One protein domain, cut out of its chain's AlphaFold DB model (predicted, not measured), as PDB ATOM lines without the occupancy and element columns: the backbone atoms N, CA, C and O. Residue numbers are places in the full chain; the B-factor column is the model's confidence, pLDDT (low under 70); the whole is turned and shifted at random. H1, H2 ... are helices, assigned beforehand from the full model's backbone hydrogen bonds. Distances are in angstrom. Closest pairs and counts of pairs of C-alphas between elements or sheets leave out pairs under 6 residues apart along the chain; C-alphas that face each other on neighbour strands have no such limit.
ATOM      1  N   ASP A 135      42.792  42.144  28.546       82.06
ATOM      2  CA  ASP A 135      43.132  43.356  29.297       82.06
ATOM      3  C   ASP A 135      41.930  43.951  30.056       82.06
ATOM      4  O   ASP A 135      42.107  44.563  31.115       82.06
ATOM      5  N   GLN A 136      40.697  43.755  29.563       85.56
ATOM      6  CA  GLN A 136      39.500  44.276  30.233       85.56
ATOM      7  C   GLN A 136      39.191  43.501  31.515       85.56
ATOM      8  O   GLN A 136      38.903  44.122  32.544       85.56
ATOM      9  N   ALA A 137      39.306  42.171  31.497       84.31
ATOM     10  CA  ALA A 137      39.167  41.364  32.707       84.31
ATOM     11  C   ALA A 137      40.245  41.707  33.747       84.31
ATOM     12  O   ALA A 137      39.932  41.829  34.936       84.31
ATOM     13  N   ILE A 138      41.488  41.959  33.317       84.56
ATOM     14  CA  ILE A 138      42.559  42.420  34.218       84.56
ATOM     15  C   ILE A 138      42.183  43.760  34.865       84.56
ATOM     16  O   ILE A 138      42.339  43.926  36.080       84.56
ATOM     17  N   ALA A 139      41.650  44.710  34.092       85.75
ATOM     18  CA  ALA A 139      41.228  46.011  34.610       85.75
ATOM     19  C   ALA A 139      40.060  45.894  35.607       85.75
ATOM     20  O   ALA A 139      40.093  46.511  36.676       85.75
ATOM     21  N   ALA A 140      39.055  45.071  35.295       88.62
ATOM     22  CA  ALA A 140      37.908  44.836  36.168       88.62
ATOM     23  C   ALA A 140      38.321  44.191  37.503       88.62
ATOM     24  O   ALA A 140      37.912  44.660  38.568       88.62
ATOM     25  N   LEU A 141      39.184  43.172  37.458       87.00
ATOM     26  CA  LEU A 141      39.717  42.523  38.657       87.00
ATOM     27  C   LEU A 141      40.582  43.480  39.477       87.00
ATOM     28  O   LEU A 141      40.444  43.537  40.696       87.00
ATOM     29  N   THR A 142      41.424  44.280  38.822       85.44
ATOM     30  CA  THR A 142      42.244  45.293  39.506       85.44
ATOM     31  C   THR A 142      41.372  46.285  40.266       85.44
ATOM     32  O   THR A 142      41.647  46.577  41.432       85.44
ATOM     33  N   LYS A 143      40.282  46.755  39.647       88.12
ATOM     34  CA  LYS A 143      39.314  47.630  40.311       88.12
ATOM     35  C   LYS A 143      38.685  46.940  41.522       88.12
ATOM     36  O   LYS A 143      38.712  47.499  42.614       88.12
ATOM     37  N   TYR A 144      38.192  45.716  41.358       88.31
ATOM     38  CA  TYR A 144      37.568  44.974  42.452       88.31
ATOM     39  C   TYR A 144      38.525  44.752  43.634       88.31
ATOM     40  O   TYR A 144      38.191  45.049  44.780       88.31
ATOM     41  N   TYR A 145      39.757  44.307  43.374       86.19
ATOM     42  CA  TYR A 145      40.740  44.097  44.436       86.19
ATOM     43  C   TYR A 145      41.176  45.400  45.110       86.19
ATOM     44  O   TYR A 145      41.484  45.378  46.298       86.19
ATOM     45  N   SER A 146      41.148  46.535  44.403       83.62
ATOM     46  CA  SER A 146      41.399  47.851  45.007       83.62
ATOM     47  C   SER A 146      40.325  48.276  46.014       83.62
ATOM     48  O   SER A 146      40.622  49.035  46.936       83.62
ATOM     49  N   GLU A 147      39.095  47.785  45.848       86.38
ATOM     50  CA  GLU A 147      37.964  48.073  46.735       86.38
ATOM     51  C   GLU A 147      37.932  47.120  47.938       86.38
ATOM     52  O   GLU A 147      37.602  47.533  49.049       86.38
ATOM     53  N   VAL A 148      38.280  45.846  47.724       87.06
ATOM     54  CA  VAL A 148      38.158  44.792  48.744       87.06
ATOM     55  C   VAL A 148      39.406  44.658  49.611       87.06
ATOM     56  O   VAL A 148      39.293  44.391  50.810       87.06
ATOM     57  N   LEU A 149      40.599  44.802  49.029       84.81
ATOM     58  CA  LEU A 149      41.838  44.605  49.773       84.81
ATOM     59  C   LEU A 149      42.234  45.883  50.521       84.81
ATOM     60  O   LEU A 149      42.144  46.986  49.973       84.81
ATOM     61  N   PRO A 150      42.738  45.763  51.763       79.56
ATOM     62  CA  PRO A 150      43.305  46.899  52.468       79.56
ATOM     63  C   PRO A 150      44.463  47.493  51.666       79.56
ATOM     64  O   PRO A 150      45.261  46.770  51.066       79.56
ATOM     65  N   SER A 151      44.595  48.821  51.687       76.50
ATOM     66  CA  SER A 151      45.755  49.483  51.084       76.50
ATOM     67  C   SER A 151      47.038  48.882  51.669       76.50
ATOM     68  O   SER A 151      47.118  48.668  52.878       76.50
ATOM     69  N   SER A 152      48.063  48.679  50.840       68.56
ATOM     70  CA  SER A 152      49.351  48.084  51.246       68.56
ATOM     71  C   SER A 152      50.039  48.768  52.439       68.56
ATOM     72  O   SER A 152      50.855  48.155  53.112       68.56
ATOM     73  N   ASN A 153      49.692  50.026  52.730       69.94
ATOM     74  CA  ASN A 153      50.203  50.799  53.864       69.94
ATOM     75  C   ASN A 153      49.380  50.637  55.155       69.94
ATOM     76  O   ASN A 153      49.556  51.410  56.096       69.94
ATOM     77  N   THR A 154      48.443  49.687  55.211       75.06
ATOM     78  CA  THR A 154      47.687  49.415  56.437       75.06
ATOM     79  C   THR A 154      48.556  48.608  57.411       75.06
ATOM     80  O   THR A 154      49.020  47.519  57.071       75.06
ATOM     81  N   PRO A 155      48.832  49.128  58.622       78.88
ATOM     82  CA  PRO A 155      49.695  48.437  59.568       78.88
ATOM     83  C   PRO A 155      49.055  47.116  60.009       78.88
ATOM     84  O   PRO A 155      47.902  47.089  60.434       78.88
ATOM     85  N   GLY A 156      49.820  46.025  59.917       79.62
ATOM     86  CA  GLY A 156      49.389  44.686  60.332       79.62
ATOM     87  C   GLY A 156      48.690  43.848  59.255       79.62
ATOM     88  O   GLY A 156      48.224  42.758  59.575       79.62
ATOM     89  N   VAL A 157      48.631  44.312  58.000       79.56
ATOM     90  CA  VAL A 157      48.085  43.537  56.874       79.56
ATOM     91  C   VAL A 157      49.209  43.126  55.926       79.56
ATOM     92  O   VAL A 157      49.959  43.967  55.439       79.56
ATOM     93  N   ALA A 158      49.301  41.828  55.638       79.75
ATOM     94  CA  ALA A 158      50.193  41.270  54.627       79.75
ATOM     95  C   ALA A 158      49.366  40.469  53.617       79.75
ATOM     96  O   ALA A 158      48.554  39.630  54.007       79.75
ATOM     97  N   VAL A 159      49.562  40.739  52.326       80.62
ATOM     98  CA  VAL A 159      48.876  40.044  51.229       80.62
ATOM     99  C   VAL A 159      49.900  39.187  50.493       80.62
ATOM    100  O   VAL A 159      50.937  39.697  50.074       80.62
ATOM    101  N   LEU A 160      49.611  37.893  50.353       82.62
ATOM    102  CA  LEU A 160      50.444  36.922  49.646       82.62
ATOM    103  C   LEU A 160      49.728  36.467  48.373       82.62
ATOM    104  O   LEU A 160      48.596  35.993  48.441       82.62
ATOM    105  N   ASP A 161      50.407  36.574  47.235       82.44
ATOM    106  CA  ASP A 161      49.968  36.005  45.960       82.44
ATOM    107  C   ASP A 161      50.784  34.739  45.674       82.44
ATOM    108  O   ASP A 161      51.991  34.810  45.452       82.44
ATOM    109  N   MET A 162      50.140  33.572  45.738       79.50
ATOM    110  CA  MET A 162      50.785  32.276  45.483       79.50
ATOM    111  C   MET A 162      50.822  31.905  43.997       79.50
ATOM    112  O   MET A 162      51.600  31.035  43.611       79.50
ATOM    113  N   CYS A 163      49.987  32.538  43.170       74.00
ATOM    114  CA  CYS A 163      49.759  32.145  41.779       74.00
ATOM    115  C   CYS A 163      50.070  33.299  40.819       74.00
ATOM    116  O   CYS A 163      49.357  33.510  39.835       74.00
ATOM    117  N   SER A 164      51.133  34.056  41.095       64.19
ATOM    118  CA  SER A 164      51.541  35.167  40.240       64.19
ATOM    119  C   SER A 164      52.013  34.646  38.879       64.19
ATOM    120  O   SER A 164      53.029  33.955  38.788       64.19
ATOM    121  N   SER A 165      51.292  34.989  37.812       67.62
ATOM    122  CA  SER A 165      51.753  34.774  36.438       67.62
ATOM    123  C   SER A 165      52.764  35.859  36.031       67.62
ATOM    124  O   SER A 165      52.880  36.894  36.692       67.62
ATOM    125  N   TRP A 166      53.494  35.671  34.921       66.56
ATOM    126  CA  TRP A 166      54.391  36.724  34.406       66.56
ATOM    127  C   TRP A 166      53.622  37.971  33.939       66.56
ATOM    128  O   TRP A 166      54.203  39.048  33.794       66.56
ATOM    129  N   VAL A 167      52.313  37.851  33.688       61.59
ATOM    130  CA  VAL A 167      51.440  38.973  33.339       61.59
ATOM    131  C   VAL A 167      51.040  39.656  34.637       61.59
ATOM    132  O   VAL A 167      49.916  39.521  35.093       61.59
ATOM    133  N   ARG A 168      52.005  40.351  35.248       56.09
ATOM    134  CA  ARG A 168      51.846  41.318  36.345       56.09
ATOM    135  C   ARG A 168      50.805  40.928  37.408       56.09
ATOM    136  O   ARG A 168      49.613  41.170  37.257       56.09
ATOM    137  N   SER A 169      51.289  40.472  38.561       57.22
ATOM    138  CA  SER A 169      50.480  40.370  39.780       57.22
ATOM    139  C   SER A 169      49.763  41.701  40.067       57.22
ATOM    140  O   SER A 169      50.400  42.735  40.298       57.22
ATOM    141  N   VAL A 170      48.426  41.670  40.056       56.25
ATOM    142  CA  VAL A 170      47.515  42.805  40.312       56.25
ATOM    143  C   VAL A 170      47.856  43.540  41.618       56.25
ATOM    144  O   VAL A 170      47.709  44.758  41.726       56.25
ATOM    145  N   ILE A 171      48.403  42.818  42.596       56.47
ATOM    146  CA  ILE A 171      48.793  43.350  43.905       56.47
ATOM    147  C   ILE A 171      50.025  44.266  43.818       56.47
ATOM    148  O   ILE A 171      50.112  45.259  44.545       56.47
ATOM    149  N   THR A 172      50.946  44.014  42.884       54.22
ATOM    150  CA  THR A 172      52.164  44.834  42.724       54.22
ATOM    151  C   THR A 172      51.840  46.237  42.186       54.22
ATOM    152  O   THR A 172      52.495  47.222  42.544       54.22
ATOM    153  N   LEU A 173      50.782  46.364  41.376       51.88
ATOM    154  CA  LEU A 173      50.335  47.652  40.834       51.88
ATOM    155  C   LEU A 173      49.640  48.523  41.893       51.88
ATOM    156  O   LEU A 173      49.853  49.737  41.916       51.88
ATOM    157  N   LEU A 174      48.902  47.918  42.832       54.97
ATOM    158  CA  LEU A 174      48.287  48.642  43.955       54.97
ATOM    159  C   LEU A 174      49.327  49.261  44.901       54.97
ATOM    160  O   LEU A 174      49.105  50.353  45.428       54.97
ATOM    161  N   GLY A 175      50.480  48.611  45.080       49.72
ATOM    162  CA  GLY A 175      51.593  49.159  45.863       49.72
ATOM    163  C   GLY A 175      52.323  50.327  45.187       49.72
ATOM    164  O   GLY A 175      52.879  51.180  45.878       49.72
ATOM    165  N   SER A 176      52.295  50.399  43.853       48.75
ATOM    166  CA  SER A 176      53.037  51.407  43.077       48.75
ATOM    167  C   SER A 176      52.219  52.672  42.768       48.75
ATOM    168  O   SER A 176      52.795  53.735  42.567       48.75
ATOM    169  N   SER A 177      50.882  52.599  42.788       43.41
ATOM    170  CA  SER A 177      49.997  53.706  42.375       43.41
ATOM    171  C   SER A 177      49.751  54.798  43.437       43.41
ATOM    172  O   SER A 177      48.980  55.719  43.182       43.41
ATOM    173  N   LYS A 178      50.373  54.733  44.625       44.03
ATOM    174  CA  LYS A 178      50.212  55.738  45.706       44.03
ATOM    175  C   LYS A 178      51.480  56.550  46.017       44.03
ATOM    176  O   LYS A 178      51.653  57.024  47.138       44.03
ATOM    177  N   LYS A 179      52.371  56.720  45.038       39.91
ATOM    178  CA  LYS A 179      53.430  57.742  45.076       39.91
ATOM    179  C   LYS A 179      53.185  58.749  43.950       39.91
ATOM    180  O   LYS A 179      53.695  58.572  42.851       39.91
ATOM    181  N   GLY A 180      52.370  59.759  44.237       34.59
ATOM    182  CA  GLY A 180      52.055  60.899  43.375       34.59
ATOM    183  C   GLY A 180      51.358  61.963  44.198       34.59
ATOM    184  O   GLY A 180      50.374  61.583  44.870       34.59
TER     185      GLY A 180
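AT A GLANCE: This is residues 135 to 180 of the 180 residues of the protein "Methyltransferase" of Solanum tuberosum (UniProt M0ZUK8). A helix, H1, is followed by a wide loop, residues 149 to 169, which swings out and returns to a short second helix, H2, set steeply to H1 and touching it near its middle. The 46 printed residues hold two named helices, H1 then H2, and no named strand; the class is all helix, with under half of the residues in named elements. The whole is only just compact, close to loose, with a radius of gyration of the C-alphas of 10.9 A and spans of 31 by 25 by 19 A.

HOW THE PARTS SIT: Start at H1, residues 135 to 148, and go on to H2, residues 170 to 176: they touch, the closest C-alphas being those of Thr 142 and Val 170, 5.9 A apart. They run the same way at a steep tilt of 68 degrees, only just short of about perpendicular. In H1 every O i to N i+4 pair is within hydrogen-bond range; in H2, 2 of 3.

IN THESE COORDINATES: Find C-alpha 135 at (43.132, 43.356, 29.297); from there H1 runs 20.1 A to C-alpha 148. H2 runs 10.6 A to C-alpha 176 at (53.037, 51.407, 43.077).

THE WHOLE: The farthest C-alphas, Asp 135 and Gly 156, are 31.7 A apart. The printed part has no cut; the link H1 to H2 is long. Look for pLDDT under 70 at residues 152 to 153 and 164 to 180.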